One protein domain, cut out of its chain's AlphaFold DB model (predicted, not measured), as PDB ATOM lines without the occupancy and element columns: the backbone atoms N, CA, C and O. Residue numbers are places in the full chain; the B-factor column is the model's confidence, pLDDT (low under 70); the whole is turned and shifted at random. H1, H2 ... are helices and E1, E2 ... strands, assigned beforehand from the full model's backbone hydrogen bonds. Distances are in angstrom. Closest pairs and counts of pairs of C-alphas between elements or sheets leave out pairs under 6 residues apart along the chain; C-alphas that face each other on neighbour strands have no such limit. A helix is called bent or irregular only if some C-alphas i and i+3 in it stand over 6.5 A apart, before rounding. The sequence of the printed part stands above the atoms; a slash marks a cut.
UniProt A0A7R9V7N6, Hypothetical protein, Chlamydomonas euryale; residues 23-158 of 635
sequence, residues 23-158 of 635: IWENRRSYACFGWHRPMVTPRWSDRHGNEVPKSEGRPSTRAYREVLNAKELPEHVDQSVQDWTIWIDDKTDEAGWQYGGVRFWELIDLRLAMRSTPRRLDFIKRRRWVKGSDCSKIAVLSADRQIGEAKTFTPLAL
ATOM      1  N   ILE A  23     272.351 175.626 115.600       91.69
ATOM      2  CA  ILE A  23     272.877 176.174 116.842       91.69
ATOM      3  C   ILE A  23     271.791 176.964 117.568       91.69
ATOM      4  O   ILE A  23     270.832 177.465 116.978       91.69
ATOM      5  N   TRP A  24     271.968 177.131 118.868       90.88
ATOM      6  CA  TRP A  24     271.079 177.894 119.725       90.88
ATOM      7  C   TRP A  24     271.718 179.215 120.141       90.88
ATOM      8  O   TRP A  24     272.818 179.238 120.687       90.88
ATOM      9  N   GLU A  25     270.999 180.324 119.958       92.00
ATOM     10  CA  GLU A  25     271.281 181.579 120.657       92.00
ATOM     11  C   GLU A  25     270.532 181.582 121.990       92.00
ATOM     12  O   GLU A  25     269.308 181.655 121.997       92.00
ATOM     13  N   ASN A  26     271.245 181.596 123.113       89.81
ATOM     14  CA  ASN A  26     270.682 181.662 124.460       89.81
ATOM     15  C   ASN A  26     270.747 183.088 125.035       89.81
ATOM     16  O   ASN A  26     271.757 183.795 124.919       89.81
ATOM     17  N   ARG A  27     269.680 183.509 125.718       88.69
ATOM     18  CA  ARG A  27     269.603 184.745 126.514       88.69
ATOM     19  C   ARG A  27     268.963 184.462 127.864       88.69
ATOM     20  O   ARG A  27     268.126 183.572 127.976       88.69
ATOM     21  N   ARG A  28     269.342 185.238 128.880       84.62
ATOM     22  CA  ARG A  28     268.771 185.130 130.227       84.62
ATOM     23  C   ARG A  28     268.103 186.419 130.657       84.62
ATOM     24  O   ARG A  28     268.640 187.489 130.388       84.62
ATOM     25  N   SER A  29     266.945 186.308 131.292       81.44
ATOM     26  CA  SER A  29     266.279 187.431 131.935       81.44
ATOM     27  C   SER A  29     266.822 187.574 133.349       81.44
ATOM     28  O   SER A  29     266.858 186.600 134.100       81.44
ATOM     29  N   TYR A  30     267.239 188.782 133.709       75.50
ATOM     30  CA  TYR A  30     267.433 189.158 135.103       75.50
ATOM     31  C   TYR A  30     266.276 190.075 135.473       75.50
ATOM     32  O   TYR A  30     266.041 191.052 134.763       75.50
ATOM     33  N   ALA A  31     265.563 189.756 136.558       64.88
ATOM     34  CA  ALA A  31     264.289 190.379 136.938       64.88
ATOM     35  C   ALA A  31     264.291 191.923 136.904       64.88
ATOM     36  O   ALA A  31     263.251 192.525 136.662       64.88
ATOM     37  N   CYS A  32     265.453 192.560 137.083       71.81
ATOM     38  CA  CYS A  32     265.603 194.017 137.091       71.81
ATOM     39  C   CYS A  32     266.250 194.612 135.827       71.81
ATOM     40  O   CYS A  32     266.238 195.826 135.664       71.81
ATOM     41  N   PHE A  33     266.830 193.797 134.944       68.50
ATOM     42  CA  PHE A  33     267.616 194.289 133.802       68.50
ATOM     43  C   PHE A  33     267.062 193.823 132.442       68.50
ATOM     44  O   PHE A  33     267.395 194.373 131.396       68.50
ATOM     45  N   GLY A  34     266.145 192.854 132.439       82.69
ATOM     46  CA  GLY A  34     265.596 192.282 131.215       82.69
ATOM     47  C   GLY A  34     266.530 191.240 130.599       82.69
ATOM     48  O   GLY A  34     267.290 190.566 131.296       82.69
ATOM     49  N   TRP A  35     266.440 191.052 129.278       81.81
ATOM     50  CA  TRP A  35     267.114 189.959 128.570       81.81
ATOM     51  C   TRP A  35     268.576 190.279 128.227       81.81
ATOM     52  O   TRP A  35     268.864 190.970 127.247       81.81
ATOM     53  N   HIS A  36     269.505 189.668 128.956       82.38
ATOM     54  CA  HIS A  36     270.947 189.822 128.789       82.38
ATOM     55  C   HIS A  36     271.647 188.563 128.280       82.38
ATOM     56  O   HIS A  36     271.058 187.494 128.078       82.38
ATOM     57  N   ARG A  37     272.956 188.717 128.040       74.38
ATOM     58  CA  ARG A  37     273.842 187.581 127.799       74.38
ATOM     59  C   ARG A  37     273.836 186.680 129.044       74.38
ATOM     60  O   ARG A  37     273.856 187.199 130.162       74.38
ATOM     61  N   PRO A  38     273.782 185.356 128.863       69.38
ATOM     62  CA  PRO A  38     273.892 184.439 129.986       69.38
ATOM     63  C   PRO A  38     275.247 184.617 130.686       69.38
ATOM     64  O   PRO A  38     276.260 184.770 130.012       69.38
ATOM     65  N   MET A  39     275.256 184.619 132.026       69.19
ATOM     66  CA  MET A  39     276.505 184.634 132.805       69.19
ATOM     67  C   MET A  39     277.123 183.235 132.940       69.19
ATOM     68  O   MET A  39     278.334 183.121 133.043       69.19
ATOM     69  N   VAL A  40     276.291 182.184 132.948       70.38
ATOM     70  CA  VAL A  40     276.718 180.812 133.293       70.38
ATOM     71  C   VAL A  40     276.570 179.833 132.128       70.38
ATOM     72  O   VAL A  40     277.361 178.911 131.997       70.38
ATOM     73  N   THR A  41     275.569 180.015 131.262       70.38
ATOM     74  CA  THR A  41     275.442 179.201 130.042       70.38
ATOM     75  C   THR A  41     276.129 179.871 128.867       70.38
ATOM     76  O   THR A  41     276.104 181.100 128.774       70.38
ATOM     77  N   PRO A  42     276.660 179.097 127.913       83.31
ATOM     78  CA  PRO A  42     277.174 179.673 126.691       83.31
ATOM     79  C   PRO A  42     276.058 180.383 125.934       83.31
ATOM     80  O   PRO A  42     274.903 179.946 125.861       83.31
ATOM     81  N   ARG A  43     276.412 181.537 125.376       86.62
ATOM     82  CA  ARG A  43     275.490 182.334 124.571       86.62
ATOM     83  C   ARG A  43     275.107 181.630 123.274       86.62
ATOM     84  O   ARG A  43     273.992 181.812 122.802       86.62
ATOM     85  N   TRP A  44     276.052 180.908 122.703       90.31
ATOM     86  CA  TRP A  44     275.875 180.122 121.499       90.31
ATOM     87  C   TRP A  44     276.178 178.692 121.871       90.31
ATOM     88  O   TRP A  44     277.287 178.430 122.336       90.31
ATOM     89  N   SER A  45     275.198 177.813 121.725       90.19
ATOM     90  CA  SER A  45     275.391 176.403 122.018       90.19
ATOM     91  C   SER A  45     275.015 175.525 120.844       90.19
ATOM     92  O   SER A  45     274.076 175.842 120.116       90.19
ATOM     93  N   ASP A  46     275.728 174.423 120.678       89.12
ATOM     94  CA  ASP A  46     275.351 173.382 119.730       89.12
ATOM     95  C   ASP A  46     274.082 172.649 120.213       89.12
ATOM     96  O   ASP A  46     273.479 172.966 121.252       89.12
ATOM     97  N   ARG A  47     273.667 171.636 119.454       83.56
ATOM     98  CA  ARG A  47     272.574 170.724 119.818       83.56
ATOM     99  C   ARG A  47     272.783 169.987 121.149       83.56
ATOM    100  O   ARG A  47     271.799 169.607 121.775       83.56
ATOM    101  N   HIS A  48     274.028 169.804 121.582       83.69
ATOM    102  CA  HIS A  48     274.405 169.112 122.816       83.69
ATOM    103  C   HIS A  48     274.576 170.069 124.011       83.69
ATOM    104  O   HIS A  48     274.797 169.621 125.134       83.69
ATOM    105  N   GLY A  49     274.443 171.381 123.795       83.44
ATOM    106  CA  GLY A  49     274.628 172.403 124.821       83.44
ATOM    107  C   GLY A  49     276.080 172.857 125.017       83.44
ATOM    108  O   GLY A  49     276.331 173.658 125.920       83.44
ATOM    109  N   ASN A  50     277.027 172.393 124.198       87.62
ATOM    110  CA  ASN A  50     278.419 172.841 124.244       87.62
ATOM    111  C   ASN A  50     278.556 174.238 123.643       87.62
ATOM    112  O   ASN A  50     277.803 174.608 122.746       87.62
ATOM    113  N   GLU A  51     279.517 175.024 124.127       88.38
ATOM    114  CA  GLU A  51     279.769 176.358 123.584       88.38
ATOM    115  C   GLU A  51     280.308 176.290 122.154       88.38
ATOM    116  O   GLU A  51     281.312 175.633 121.908       88.38
ATOM    117  N   VAL A  52     279.690 177.041 121.239       88.56
ATOM    118  CA  VAL A  52     280.195 177.204 119.868       88.56
ATOM    119  C   VAL A  52     281.095 178.442 119.817       88.56
ATOM    120  O   VAL A  52     280.581 179.561 119.994       88.56
ATOM    121  N   PRO A  53     282.415 178.317 119.590       86.50
ATOM    122  CA  PRO A  53     283.337 179.446 119.503       86.50
ATOM    123  C   PRO A  53     283.066 180.330 118.276       86.50
ATOM    124  O   PRO A  53     282.344 179.980 117.348       86.50
ATOM    125  N   LYS A  54     283.644 181.543 118.263       84.31
ATOM    126  CA  LYS A  54     283.483 182.479 117.127       84.31
ATOM    127  C   LYS A  54     284.055 181.932 115.817       84.31
ATOM    128  O   LYS A  54     283.559 182.313 114.765       84.31
ATOM    129  N   SER A  55     285.091 181.103 115.899       81.69
ATOM    130  CA  SER A  55     285.804 180.524 114.758       81.69
ATOM    131  C   SER A  55     284.972 179.506 113.979       81.69
ATOM    132  O   SER A  55     285.175 179.359 112.784       81.69
ATOM    133  N   GLU A  56     283.998 178.853 114.615       78.62
ATOM    134  CA  GLU A  56     283.190 177.778 114.014       78.62
ATOM    135  C   GLU A  56     281.980 178.296 113.213       78.62
ATOM    136  O   GLU A  56     280.984 177.604 113.014       78.62
ATOM    137  N   GLY A  57     282.048 179.542 112.733       76.25
ATOM    138  CA  GLY A  57     281.071 180.075 111.783       76.25
ATOM    139  C   GLY A  57     279.710 180.443 112.379       76.25
ATOM    140  O   GLY A  57     278.731 180.495 111.643       76.25
ATOM    141  N   ARG A  58     279.614 180.724 113.687       83.25
ATOM    142  CA  ARG A  58     278.350 181.154 114.322       83.25
ATOM    143  C   ARG A  58     277.838 182.515 113.785       83.25
ATOM    144  O   ARG A  58     278.653 183.376 113.454       83.25
ATOM    145  N   PRO A  59     276.515 182.784 113.799       81.56
ATOM    146  CA  PRO A  59     275.899 184.010 113.317       81.56
ATOM    147  C   PRO A  59     276.528 185.262 113.936       81.56
ATOM    148  O   PRO A  59     276.631 185.407 115.165       81.56
ATOM    149  N   SER A  60     276.892 186.220 113.078       76.62
ATOM    150  CA  SER A  60     277.371 187.541 113.489       76.62
ATOM    151  C   SER A  60     276.306 188.281 114.287       76.62
ATOM    152  O   SER A  60     275.397 188.917 113.757       76.62
ATOM    153  N   THR A  61     276.420 188.238 115.612       71.25
ATOM    154  CA  THR A  61     275.370 188.816 116.448       71.25
ATOM    155  C   THR A  61     275.160 190.310 116.193       71.25
ATOM    156  O   THR A  61     274.069 190.826 116.414       71.25
ATOM    157  N   ARG A  62     276.217 191.028 115.811       76.25
ATOM    158  CA  ARG A  62     276.122 192.463 115.571       76.25
ATOM    159  C   ARG A  62     275.294 192.731 114.317       76.25
ATOM    160  O   ARG A  62     274.256 193.366 114.440       76.25
ATOM    161  N   ALA A  63     275.676 192.127 113.197       70.44
ATOM    162  CA  ALA A  63     274.997 192.318 111.923       70.44
ATOM    163  C   ALA A  63     273.527 191.867 111.976       70.44
ATOM    164  O   ALA A  63     272.622 192.617 111.624       70.44
ATOM    165  N   TYR A  64     273.249 190.694 112.557       76.94
ATOM    166  CA  TYR A  64     271.874 190.208 112.706       76.94
ATOM    167  C   TYR A  64     271.019 191.080 113.637       76.94
ATOM    168  O   TYR A  64     269.819 191.235 113.419       76.94
ATOM    169  N   ARG A  65     271.609 191.660 114.692       76.31
ATOM    170  CA  ARG A  65     270.885 192.596 115.568       76.31
ATOM    171  C   ARG A  65     270.627 193.920 114.882       76.31
ATOM    172  O   ARG A  65     269.558 194.469 115.107       76.31
ATOM    173  N   GLU A  66     271.580 194.420 114.108       79.75
ATOM    174  CA  GLU A  66     271.405 195.639 113.326       79.75
ATOM    175  C   GLU A  66     270.218 195.454 112.374       79.75
ATOM    176  O   GLU A  66     269.281 196.234 112.460       79.75
ATOM    177  N   VAL A  67     270.134 194.341 111.635       79.50
ATOM    178  CA  VAL A  67     268.979 194.045 110.760       79.50
ATOM    179  C   VAL A  67     267.664 193.889 111.538       79.50
ATOM    180  O   VAL A  67     266.646 194.483 111.186       79.50
ATOM    181  N   LEU A  68     267.646 193.105 112.623       79.50
ATOM    182  CA  LEU A  68     266.407 192.842 113.369       79.50
ATOM    183  C   LEU A  68     265.891 194.076 114.134       79.50
ATOM    184  O   LEU A  68     264.675 194.261 114.268       79.50
ATOM    185  N   ASN A  69     266.801 194.915 114.633       81.50
ATOM    186  CA  ASN A  69     266.474 196.097 115.430       81.50
ATOM    187  C   ASN A  69     266.430 197.392 114.613       81.50
ATOM    188  O   ASN A  69     265.995 198.404 115.164       81.50
ATOM    189  N   ALA A  70     266.861 197.389 113.348       78.88
ATOM    190  CA  ALA A  70     266.783 198.571 112.500       78.88
ATOM    191  C   ALA A  70     265.340 199.084 112.446       78.88
ATOM    192  O   ALA A  70     264.384 198.302 112.443       78.88
ATOM    193  N   LYS A  71     265.164 200.406 112.474       72.81
ATOM    194  CA  LYS A  71     263.830 201.007 112.333       72.81
ATOM    195  C   LYS A  71     263.285 200.785 110.922       72.81
ATOM    196  O   LYS A  71     262.107 200.483 110.780       72.81
ATOM    197  N   GLU A  72     264.174 200.829 109.937       73.88
ATOM    198  CA  GLU A  72     263.904 200.635 108.515       73.88
ATOM    199  C   GLU A  72     264.677 199.420 107.985       73.88
ATOM    200  O   GLU A  72     265.619 198.942 108.621       73.88
ATOM    201  N   LEU A  73     264.243 198.874 106.850       71.31
ATOM    202  CA  LEU A  73     264.957 197.787 106.180       71.31
ATOM    203  C   LEU A  73     266.265 198.350 105.603       71.31
ATOM    204  O   LEU A  73     266.204 199.319 104.852       71.31
ATOM    205  N   PRO A  74     267.440 197.784 105.929       72.62
ATOM    206  CA  PRO A  74     268.685 198.264 105.346       72.62
ATOM    207  C   PRO A  74     268.690 197.977 103.839       72.62
ATOM    208  O   PRO A  74     268.455 196.837 103.438       72.62
ATOM    209  N   GLU A  75     268.974 198.989 103.015       68.75
ATOM    210  CA  GLU A  75     269.035 198.859 101.548       68.75
ATOM    211  C   GLU A  75     270.196 197.963 101.088       68.75
ATOM    212  O   GLU A  75     270.100 197.265 100.078       68.75
ATOM    213  N   HIS A  76     271.272 197.918 101.878       70.25
ATOM    214  CA  HIS A  76     272.433 197.072 101.638       70.25
ATOM    215  C   HIS A  76     272.732 196.245 102.888       70.25
ATOM    216  O   HIS A  76     273.218 196.757 103.896       70.25
ATOM    217  N   VAL A  77     272.405 194.955 102.833       67.12
ATOM    218  CA  VAL A  77     272.803 193.973 103.846       67.12
ATOM    219  C   VAL A  77     273.840 193.057 103.218       67.12
ATOM    220  O   VAL A  77     273.544 192.409 102.212       67.12
ATOM    221  N   ASP A  78     275.027 192.990 103.820       68.44
ATOM    222  CA  ASP A  78     276.093 192.086 103.388       68.44
ATOM    223  C   ASP A  78     275.556 190.654 103.246       68.44
ATOM    224  O   ASP A  78     274.873 190.138 104.136       68.44
ATOM    225  N   GLN A  79     275.884 189.985 102.137       64.94
ATOM    226  CA  GLN A  79     275.426 188.618 101.849       64.94
ATOM    227  C   GLN A  79     275.824 187.613 102.946       64.94
ATOM    228  O   GLN A  79     275.074 186.681 103.212       64.94
ATOM    229  N   SER A  80     276.913 187.859 103.681       59.84
ATOM    230  CA  SER A  80     277.334 187.049 104.839       59.84
ATOM    231  C   SER A  80     276.349 187.081 106.026       59.84
ATOM    232  O   SER A  80     276.374 186.223 106.912       59.84
ATOM    233  N   VAL A  81     275.439 188.061 106.058       61.66
ATOM    234  CA  VAL A  81     274.327 188.168 107.022       61.66
ATOM    235  C   VAL A  81     273.104 187.377 106.536       61.66
ATOM    236  O   VAL A  81     272.066 187.373 107.187       61.66
ATOM    237  N   GLN A  82     273.188 186.698 105.393       65.88
ATOM    238  CA  GLN A  82     272.122 185.841 104.871       65.88
ATOM    239  C   GLN A  82     272.431 184.349 105.037       65.88
ATOM    240  O   GLN A  82     271.535 183.526 104.860       65.88
ATOM    241  N   ASP A  83     273.649 184.004 105.464       82.50
ATOM    242  CA  ASP A  83     274.090 182.615 105.627       82.50
ATOM    243  C   ASP A  83     273.345 181.868 106.736       82.50
ATOM    244  O   ASP A  83     273.310 180.640 106.728       82.50
ATOM    245  N   TRP A  84     272.749 182.585 107.694       87.56
ATOM    246  CA  TRP A  84     271.992 181.985 108.787       87.56
ATOM    247  C   TRP A  84     270.529 182.416 108.781       87.56
ATOM    248  O   TRP A  84     270.195 183.604 108.749       87.56
ATOM    249  N   THR A  85     269.651 181.430 108.905       90.94
ATOM    250  CA  THR A  85     268.204 181.597 108.998       90.94
ATOM    251  C   THR A  85     267.706 181.228 110.390       90.94
ATOM    252  O   THR A  85     268.332 180.475 111.140       90.94
ATOM    253  N   ILE A  86     266.577 181.819 110.766       92.19
ATOM    254  CA  ILE A  86     265.894 181.555 112.027       92.19
ATOM    255  C   ILE A  86     264.841 180.488 111.763       92.19
ATOM    256  O   ILE A  86     263.987 180.661 110.893       92.19
ATOM    257  N   TRP A  87     264.894 179.409 112.537       91.38
ATOM    258  CA  TRP A  87     263.870 178.371 112.527       91.38
ATOM    259  C   TRP A  87     262.695 178.818 113.399       91.38
ATOM    260  O   TRP A  87     262.880 179.102 114.585       91.38
ATOM    261  N   ILE A  88     261.500 178.858 112.811       91.50
ATOM    262  CA  ILE A  88     260.232 179.103 113.499       91.50
ATOM    263  C   ILE A  88     259.344 177.861 113.361       91.50
ATOM    264  O   ILE A  88     259.072 177.416 112.253       91.50
ATOM    265  N   ASP A  89     258.942 177.288 114.488       89.00
ATOM    266  CA  ASP A  89     258.008 176.163 114.613       89.00
ATOM    267  C   ASP A  89     256.879 176.500 115.605       89.00
ATOM    268  O   ASP A  89     256.893 177.556 116.248       89.00
ATOM    269  N   ASP A  90     255.940 175.571 115.790       86.00
ATOM    270  CA  ASP A  90     254.801 175.703 116.717       86.00
ATOM    271  C   ASP A  90     255.221 175.939 118.182       86.00
ATOM    272  O   ASP A  90     254.436 176.395 119.018       86.00
ATOM    273  N   LYS A  91     256.477 175.627 118.524       86.38
ATOM    274  CA  LYS A  91     257.043 175.764 119.873       86.38
ATOM    275  C   LYS A  91     257.810 177.072 120.056       86.38
ATOM    276  O   LYS A  91     258.299 177.331 121.157       86.38
ATOM    277  N   THR A  92     257.920 177.897 119.020       89.94
ATOM    278  CA  THR A  92     258.578 179.207 119.053       89.94
ATOM    279  C   THR A  92     257.579 180.350 118.931       89.94
ATOM    280  O   THR A  92     256.495 180.190 118.383       89.94
ATOM    281  N   ASP A  93     257.939 181.529 119.441       90.62
ATOM    282  CA  ASP A  93     257.214 182.755 119.115       90.62
ATOM    283  C   ASP A  93     257.437 183.181 117.657       90.62
ATOM    284  O   ASP A  93     258.281 182.656 116.931       90.62
ATOM    285  N   GLU A  94     256.741 184.239 117.246       87.25
ATOM    286  CA  GLU A  94     256.880 184.852 115.920       87.25
ATOM    287  C   GLU A  94     258.294 185.361 115.604       87.25
ATOM    288  O   GLU A  94     258.593 185.756 114.481       87.25
ATOM    289  N   ALA A  95     259.170 185.446 116.600       87.56
ATOM    290  CA  ALA A  95     260.556 185.829 116.443       87.56
ATOM    291  C   ALA A  95     261.504 184.619 116.537       87.56
ATOM    292  O   ALA A  95     262.716 184.837 116.595       87.56
ATOM    293  N   GLY A  96     261.000 183.384 116.583       90.56
ATOM    294  CA  GLY A  96     261.778 182.155 116.730       90.56
ATOM    295  C   GLY A  96     262.329 181.907 118.140       90.56
ATOM    296  O   GLY A  96     263.252 181.110 118.301       90.56
ATOM    297  N   TRP A  97     261.862 182.621 119.170       92.31
ATOM    298  CA  TRP A  97     262.259 182.373 120.559       92.31
ATOM    299  C   TRP A  97     261.402 181.296 121.205       92.31
ATOM    300  O   TRP A  97     260.182 181.297 121.126       92.31
ATOM    301  N   GLN A  98     262.079 180.442 121.948       91.31
ATOM    302  CA  GLN A  98     261.515 179.526 122.915       91.31
ATOM    303  C   GLN A  98     261.817 180.052 124.315       91.31
ATOM    304  O   GLN A  98     262.946 180.482 124.569       91.31
ATOM    305  N   TYR A  99     260.851 179.984 125.222       88.56
ATOM    306  CA  TYR A  99     260.944 180.527 126.573       88.56
ATOM    307  C   TYR A  99     260.871 179.430 127.629       88.56
ATOM    308  O   TYR A  99     260.033 178.537 127.564       88.56
ATOM    309  N   GLY A 100     261.754 179.520 128.617       84.50
ATOM    310  CA  GLY A 100     261.859 178.584 129.724       84.50
ATOM    311  C   GLY A 100     261.814 179.327 131.047       84.50
ATOM    312  O   GLY A 100     262.684 180.152 131.354       84.50
ATOM    313  N   GLY A 101     260.813 178.985 131.850       73.94
ATOM    314  CA  GLY A 101     260.872 179.188 133.289       73.94
ATOM    315  C   GLY A 101     261.793 178.127 133.862       73.94
ATOM    316  O   GLY A 101     261.761 176.984 133.414       73.94
ATOM    317  N   VAL A 102     262.625 178.501 134.822       63.50
ATOM    318  CA  VAL A 102     263.483 177.536 135.495       63.50
ATOM    319  C   VAL A 102     263.125 177.565 136.963       63.50
ATOM    320  O   VAL A 102     263.224 178.618 137.595       63.50
ATOM    321  N   ARG A 103     262.689 176.432 137.525       59.09
ATOM    322  CA  ARG A 103     262.748 176.285 138.982       59.09
ATOM    323  C   ARG A 103     264.227 176.324 139.355       59.09
ATOM    324  O   ARG A 103     265.036 175.750 138.642       59.09
ATOM    325  N   PHE A 104     264.603 176.998 140.440       54.19
ATOM    326  CA  PHE A 104     266.015 177.217 140.803       54.19
ATOM    327  C   PHE A 104     266.898 175.949 140.719       54.19
ATOM    328  O   PHE A 104     268.063 176.032 140.350       54.19
ATOM    329  N   TRP A 105     266.321 174.772 140.978       54.00
ATOM    330  CA  TRP A 105     266.978 173.463 140.898       54.00
ATOM    331  C   TRP A 105     267.146 172.915 139.465       54.00
ATOM    332  O   TRP A 105     268.148 172.278 139.162       54.00
ATOM    333  N   GLU A 106     266.237 173.234 138.543       56.91
ATOM    334  CA  GLU A 106     266.283 172.823 137.125       56.91
ATOM    335  C   GLU A 106     267.310 173.630 136.304       56.91
ATOM    336  O   GLU A 106     267.654 173.257 135.182       56.91
ATOM    337  N   LEU A 107     267.846 174.724 136.867       53.22
ATOM    338  CA  LEU A 107     268.937 175.516 136.273       53.22
ATOM    339  C   LEU A 107     270.215 174.687 136.127       53.22
ATOM    340  O   LEU A 107     271.044 175.004 135.273       53.22
ATOM    341  N   ILE A 108     270.360 173.652 136.959       50.94
ATOM    342  CA  ILE A 108     271.510 172.749 136.993       50.94
ATOM    343  C   ILE A 108     271.370 171.664 135.916       50.94
ATOM    344  O   ILE A 108     272.341 171.366 135.226       50.94
ATOM    345  N   ASP A 109     270.156 171.146 135.709       50.19
ATOM    346  CA  ASP A 109     269.906 170.007 134.814       50.19
ATOM    347  C   ASP A 109     269.644 170.398 133.351       50.19
ATOM    348  O   ASP A 109     269.513 169.521 132.498       50.19
ATOM    349  N   LEU A 110     269.557 171.700 133.035       54.47
ATOM    350  CA  LEU A 110     269.382 172.255 131.676       54.47
ATOM    351  C   LEU A 110     268.172 171.706 130.885       54.47
ATOM    352  O   LEU A 110     267.998 172.036 129.708       54.47
ATOM    353  N   ARG A 111     267.295 170.913 131.514       51.81
ATOM    354  CA  ARG A 111     266.038 170.415 130.942       51.81
ATOM    355  C   ARG A 111     265.009 171.535 130.940       51.81
ATOM    356  O   ARG A 111     264.145 171.629 131.803       51.81
ATOM    357  N   LEU A 112     265.127 172.420 129.960       58.72
ATOM    358  CA  LEU A 112     264.193 173.521 129.787       58.72
ATOM    359  C   LEU A 112     262.942 173.013 129.066       58.72
ATOM    360  O   LEU A 112     262.973 172.770 127.858       58.72
ATOM    361  N   ALA A 113     261.844 172.860 129.808       58.53
ATOM    362  CA  ALA A 113     260.515 172.743 129.220       58.53
ATOM    363  C   ALA A 113     260.183 174.082 128.553       58.53
ATOM    364  O   ALA A 113     259.855 175.069 129.214       58.53
ATOM    365  N   MET A 114     260.366 174.123 127.237       73.25
ATOM    366  CA  MET A 114     260.273 175.354 126.473       73.25
ATOM    367  C   MET A 114     258.869 175.586 125.924       73.25
ATOM    368  O   MET A 114     258.231 174.668 125.416       73.25
ATOM    369  N   ARG A 115     258.421 176.837 126.005       84.06
ATOM    370  CA  ARG A 115     257.132 177.335 125.520       84.06
ATOM    371  C   ARG A 115     257.339 178.352 124.400       84.06
ATOM    372  O   ARG A 115     258.368 179.027 124.368       84.06
ATOM    373  N   SER A 116     256.340 178.512 123.539       86.81
ATOM    374  CA  SER A 116     256.311 179.565 122.517       86.81
ATOM    375  C   SER A 116     255.976 180.935 123.109       86.81
ATOM    376  O   SER A 116     256.470 181.948 122.631       86.81
ATOM    377  N   THR A 117     255.187 180.996 124.185       85.75
ATOM    378  CA  THR A 117     254.731 182.262 124.774       85.75
ATOM    379  C   THR A 117     255.583 182.706 125.970       85.75
ATOM    380  O   THR A 117     255.847 181.902 126.871       85.75
ATOM    381  N   PRO A 118     256.003 183.988 126.024       86.31
ATOM    382  CA  PRO A 118     256.765 184.515 127.150       86.31
ATOM    383  C   PRO A 118     255.890 184.685 128.400       86.31
ATOM    384  O   PRO A 118     254.796 185.246 128.348       86.31
ATOM    385  N   ARG A 119     256.412 184.283 129.559       84.31
ATOM    386  CA  ARG A 119     255.855 184.522 130.896       84.31
ATOM    387  C   ARG A 119     256.765 185.441 131.707       84.31
ATOM    388  O   ARG A 119     257.979 185.478 131.519       84.31
ATOM    389  N   ARG A 120     256.184 186.147 132.685       80.06
ATOM    390  CA  ARG A 120     256.918 187.083 133.564       80.06
ATOM    391  C   ARG A 120     258.093 186.442 134.314       80.06
ATOM    392  O   ARG A 120     259.066 187.130 134.595       80.06
ATOM    393  N   LEU A 121     258.004 185.149 134.629       80.38
ATOM    394  CA  LEU A 121     259.026 184.392 135.363       80.38
ATOM    395  C   LEU A 121     259.906 183.524 134.451       80.38
ATOM    396  O   LEU A 121     260.559 182.596 134.926       80.38
ATOM    397  N   ASP A 122     259.918 183.784 133.142       83.38
ATOM    398  CA  ASP A 122     260.855 183.100 132.260       83.38
ATOM    399  C   ASP A 122     262.256 183.690 132.435       83.38
ATOM    400  O   ASP A 122     262.497 184.887 132.255       83.38
ATOM    401  N   PHE A 123     263.200 182.822 132.785       83.31
ATOM    402  CA  PHE A 123     264.588 183.202 133.040       83.31
ATOM    403  C   PHE A 123     265.479 182.955 131.840       83.31
ATOM    404  O   PHE A 123     266.549 183.550 131.747       83.31
ATOM    405  N   ILE A 124     265.073 182.077 130.925       85.31
ATOM    406  CA  ILE A 124     265.864 181.713 129.758       85.31
ATOM    407  C   ILE A 124     264.984 181.829 128.527       85.31
ATOM    408  O   ILE A 124     263.830 181.416 128.529       85.31
ATOM    409  N   LYS A 125     265.556 182.366 127.456       90.12
ATOM    410  CA  LYS A 125     265.009 182.184 126.121       90.12
ATOM    411  C   LYS A 125     266.098 181.753 125.163       90.12
ATOM    412  O   LYS A 125     267.236 182.214 125.278       90.12
ATOM    413  N   ARG A 126     265.751 180.887 124.221       89.94
ATOM    414  CA  ARG A 126     266.673 180.417 123.187       89.94
ATOM    415  C   ARG A 126     266.049 180.507 121.808       89.94
ATOM    416  O   ARG A 126     264.839 180.382 121.684       89.94
ATOM    417  N   ARG A 127     266.862 180.723 120.785       92.12
ATOM    418  CA  ARG A 127     266.427 180.779 119.386       92.12
ATOM    419  C   ARG A 127     267.298 179.862 118.555       92.12
ATOM    420  O   ARG A 127     268.518 179.900 118.710       92.12
ATOM    421  N   ARG A 128     266.680 179.063 117.691       91.69
ATOM    422  CA  ARG A 128     267.401 178.146 116.811       91.69
ATOM    423  C   ARG A 128     267.800 178.861 115.522       91.69
ATOM    424  O   ARG A 128     266.983 179.542 114.902       91.69
ATOM    425  N   TRP A 129     269.060 178.695 115.152       92.19
ATOM    426  CA  TRP A 129     269.648 179.207 113.924       92.19
ATOM    427  C   TRP A 129     270.162 178.043 113.091       92.19
ATOM    428  O   TRP A 129     270.764 177.117 113.636       92.19
ATOM    429  N   VAL A 130     269.934 178.114 111.787       91.44
ATOM    430  CA  VAL A 130     270.303 177.079 110.817       91.44
ATOM    431  C   VAL A 130     271.059 177.735 109.673       91.44
ATOM    432  O   VAL A 130     270.785 178.889 109.338       91.44
ATOM    433  N   LYS A 131     272.020 177.030 109.082       87.88
ATOM    434  CA  LYS A 131     272.688 177.512 107.872       87.88
ATOM    435  C   LYS A 131     271.739 177.488 106.674       87.88
ATOM    436  O   LYS A 131     270.927 176.580 106.527       87.88
ATOM    437  N   GLY A 132     271.897 178.458 105.777       83.38
ATOM    438  CA  GLY A 132     271.132 178.569 104.534       83.38
ATOM    439  C   GLY A 132     271.178 177.298 103.680       83.38
ATOM    440  O   GLY A 132     270.168 176.927 103.087       83.38
ATOM    441  N   SER A 133     272.313 176.588 103.690       83.19
ATOM    442  CA  SER A 133     272.506 175.304 103.003       83.19
ATOM    443  C   SER A 133     271.564 174.196 103.479       83.19
ATOM    444  O   SER A 133     271.219 173.319 102.693       83.19
ATOM    445  N   ASP A 134     271.131 174.238 104.740       84.75
ATOM    446  CA  ASP A 134     270.293 173.199 105.349       84.75
ATOM    447  C   ASP A 134     268.804 173.585 105.395       84.75
ATOM    448  O   ASP A 134     267.963 172.780 105.800       84.75
ATOM    449  N   CYS A 135     268.435 174.784 104.926       82.75
ATOM    450  CA  CYS A 135     267.035 175.214 104.843       82.75
ATOM    451  C   CYS A 135     266.190 174.300 103.943       82.75
ATOM    452  O   CYS A 135     265.027 174.044 104.248       82.75
ATOM    453  N   SER A 136     266.766 173.788 102.850       80.50
ATOM    454  CA  SER A 136     266.084 172.854 101.945       80.50
ATOM    455  C   SER A 136     265.756 171.534 102.643       80.50
ATOM    456  O   SER A 136     264.647 171.029 102.491       80.50
ATOM    457  N   LYS A 137     266.668 171.019 103.477       83.12
ATOM    458  CA  LYS A 137     266.431 169.820 104.291       83.12
ATOM    459  C   LYS A 137     265.282 170.040 105.270       83.12
ATOM    460  O   LYS A 137     264.408 169.191 105.378       83.12
ATOM    461  N   ILE A 138     265.229 171.199 105.933       80.56
ATOM    462  CA  ILE A 138     264.123 171.528 106.850       80.56
ATOM    463  C   ILE A 138     262.789 171.595 106.110       80.56
ATOM    464  O   ILE A 138     261.793 171.090 106.620       80.56
ATOM    465  N   ALA A 139     262.762 172.189 104.916       78.25
ATOM    466  CA  ALA A 139     261.546 172.258 104.114       78.25
ATOM    467  C   ALA A 139     261.025 170.855 103.751       78.25
ATOM    468  O   ALA A 139     259.826 170.609 103.868       78.25
ATOM    469  N   VAL A 140     261.921 169.929 103.391       79.00
ATOM    470  CA  VAL A 140     261.575 168.520 103.132       79.00
ATOM    471  C   VAL A 140     261.058 167.841 104.406       79.00
ATOM    472  O   VAL A 140     259.964 167.289 104.402       79.00
ATOM    473  N   LEU A 141     261.770 167.974 105.528       78.12
ATOM    474  CA  LEU A 141     261.370 167.370 106.808       78.12
ATOM    475  C   LEU A 141     260.039 167.923 107.352       78.12
ATOM    476  O   LEU A 141     259.300 167.216 108.043       78.12
ATOM    477  N   SER A 142     259.720 169.187 107.055       77.62
ATOM    478  CA  SER A 142     258.424 169.788 107.384       77.62
ATOM    479  C   SER A 142     257.312 169.274 106.467       77.62
ATOM    480  O   SER A 142     256.231 168.949 106.959       77.62
ATOM    481  N   ALA A 143     257.578 169.136 105.163       75.31
ATOM    482  CA  ALA A 143     256.625 168.570 104.205       75.31
ATOM    483  C   ALA A 143     256.259 167.119 104.555       75.31
ATOM    484  O   ALA A 143     255.083 166.752 104.515       75.31
ATOM    485  N   ASP A 144     257.238 166.342 105.020       76.75
ATOM    486  CA  ASP A 144     257.055 164.960 105.477       76.75
ATOM    487  C   ASP A 144     256.376 164.862 106.861       76.75
ATOM    488  O   ASP A 144     256.233 163.772 107.416       76.75
ATOM    489  N   ARG A 145     255.946 165.998 107.440       70.50
ATOM    490  CA  ARG A 145     255.316 166.133 108.770       70.50
ATOM    491  C   ARG A 145     256.143 165.574 109.929       70.50
ATOM    492  O   ARG A 145     255.623 165.419 111.033       70.50
ATOM    493  N   GLN A 146     257.431 165.326 109.721       66.25
ATOM    494  CA  GLN A 146     258.317 164.828 110.771       66.25
ATOM    495  C   GLN A 146     258.609 165.913 111.816       66.25
ATOM    496  O   GLN A 146     258.842 165.600 112.982       66.25
ATOM    497  N   ILE A 147     258.565 167.192 111.417       63.69
ATOM    498  CA  ILE A 147     258.898 168.330 112.285       63.69
ATOM    499  C   ILE A 147     257.848 169.451 112.196       63.69
ATOM    500  O   ILE A 147     258.198 170.617 112.061       63.69
ATOM    501  N   GLY A 148     256.553 169.120 112.263       69.12
ATOM    502  CA  GLY A 148     255.465 170.119 112.269       69.12
ATOM    503  C   GLY A 148     255.520 171.136 111.111       69.12
ATOM    504  O   GLY A 148     256.256 170.957 110.136       69.12
ATOM    505  N   GLU A 149     254.752 172.226 111.196       79.12
ATOM    506  CA  GLU A 149     254.864 173.338 110.238       79.12
ATOM    507  C   GLU A 149     256.069 174.233 110.581       79.12
ATOM    508  O   GLU A 149     255.945 175.336 111.113       79.12
ATOM    509  N   ALA A 150     257.274 173.753 110.279       82.69
ATOM    510  CA  ALA A 150     258.504 174.513 110.450       82.69
ATOM    511  C   ALA A 150     258.755 175.452 109.258       82.69
ATOM    512  O   ALA A 150     258.794 175.037 108.102       82.69
ATOM    513  N   LYS A 151     258.996 176.734 109.543       89.25
ATOM    514  CA  LYS A 151     259.342 177.765 108.557       89.25
ATOM    515  C   LYS A 151     260.693 178.378 108.901       89.25
ATOM    516  O   LYS A 151     260.942 178.788 110.033       89.25
ATOM    517  N   THR A 152     261.572 178.483 107.911       89.06
ATOM    518  CA  THR A 152     262.864 179.162 108.056       89.06
ATOM    519  C   THR A 152     262.783 180.564 107.477       89.06
ATOM    520  O   THR A 152     262.412 180.736 106.318       89.06
ATOM    521  N   PHE A 153     263.178 181.569 108.254       89.00
ATOM    522  CA  PHE A 153     263.195 182.960 107.808       89.00
ATOM    523  C   PHE A 153     264.614 183.512 107.807       89.00
ATOM    524  O   PHE A 153     265.332 183.411 108.804       89.00
ATOM    525  N   THR A 154     265.004 184.180 106.721       88.94
ATOM    526  CA  THR A 154     266.157 185.082 106.788       88.94
ATOM    527  C   THR A 154     265.817 186.240 107.738       88.94
ATOM    528  O   THR A 154     264.654 186.641 107.841       88.94
ATOM    529  N   PRO A 155     266.793 186.819 108.452       86.69
ATOM    530  CA  PRO A 155     266.532 187.928 109.373       86.69
ATOM    531  C   PRO A 155     265.876 189.130 108.688       86.69
ATOM    532  O   PRO A 155     265.045 189.802 109.296       86.69
ATOM    533  N   LEU A 156     266.221 189.369 107.419       87.19
ATOM    534  CA  LEU A 156     265.603 190.400 106.593       87.19
ATOM    535  C   LEU A 156     264.133 190.070 106.296       87.19
ATOM    536  O   LEU A 156     263.269 190.917 106.507       87.19
ATOM    537  N   ALA A 157     263.831 188.832 105.884       88.06
ATOM    538  CA  ALA A 157     262.455 188.390 105.660       88.06
ATOM    539  C   ALA A 157     261.622 188.462 106.947       88.06
ATOM    540  O   ALA A 157     260.498 188.957 106.932       88.06
ATOM    541  N   LEU A 158     262.201 188.056 108.082       88.50
ATOM    542  CA  LEU A 158     261.550 188.149 109.387       88.50
ATOM    543  C   LEU A 158     261.262 189.607 109.772       88.50
ATOM    544  O   LEU A 158     260.212 189.914 110.336       88.50
TER     545      LEU A 158
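This is residues 23 to 158 of the 635 residues of the protein "Hypothetical protein" of Chlamydomonas euryale (UniProt A0A7R9V7N6). A strongly twisted, branched antiparallel sheet is built along the long strand E5, with E1 on one side of it and E4 and E3, beside different parts of E5, on the other; E2 and E6 extend it beyond E1 and E3. The helix H3 packs over E3 at one end of E5, while H1 is off the sheet and meets the short H4, and residues 44 to 45 of a long unnamed stretch pair with E1. The printed part has 136 residues, with four named helices and six named strands in the order E1, E2, H1, E3, E4, H2, E5, H3, E6, H4. Its class is mixed, helices and strands, with 63 residues, under half, in named elements. It is compact, with a radius of gyration of the C-alphas of 15.3 A, and spans 42 by 36 by 29 A.

E5, residues 122 to 131, is 27.7 A long, from C-alpha 122 at (260.855, 183.100, 132.260). E1, residues 23 to 30, begins at (272.877, 176.174, 116.842) and is 23.1 A long. E3 is residues 84 to 88, 13.0 A, and E4 residues 97 to 101, 13.2 A. E2 is residues 34 to 36 and E6 residues 151 to 153. H3, residues 132 to 143, is 17.6 A long, and H1, residues 61 to 69, is 11.5 A long. H2 is residues 106 to 109; H4, residues 155 to 158, ends at (261.550, 188.149, 109.387).

E5 and E1 are antiparallel at 159 degrees, with N 25 and O 127 2.8 A apart. E4 is antiparallel to E5 at 151 degrees, with N 98 and O 126 at 2.8 A. E3 is antiparallel to E5 at 126 degrees, with N 85 and O 130 at 2.8 A. E1 and E2 form a hairpin, with N 30 and O 34 at 3.0 A. E3 and E6 are antiparallel, with N 88 and O 151 at 2.8 A. H3 is on the sheet at a height over the sheet of 8.3 A, over E3 and along it at 1 degree on the local plane; the closest C-alphas of the two are those of Trp 84 and Gly 132, 5.5 A apart. H3 is irregular, but only just: C-alphas 133 and 136 are 7.0 A apart. H4 only grazes the sheet and touches H1, their closest C-alphas being those of Leu 68 and Pro 155, 6.3 A apart. H1 and H2 are not on the sheet. In H1 every O i to N i+4 pair is within hydrogen-bond range, in H3 6 of 8; H2 and H4 are too short for such a pair.

The C-alphas farthest apart, of Glu 75 and Trp 105, are 46.9 A apart. The printed part has no cut. The links E2 to H1, H1 to E3 and H2 to E5 are long. Mean pLDDT of the printed part is 79.1; 26 residues are under 70, among them 77 to 82 and 102 to 113.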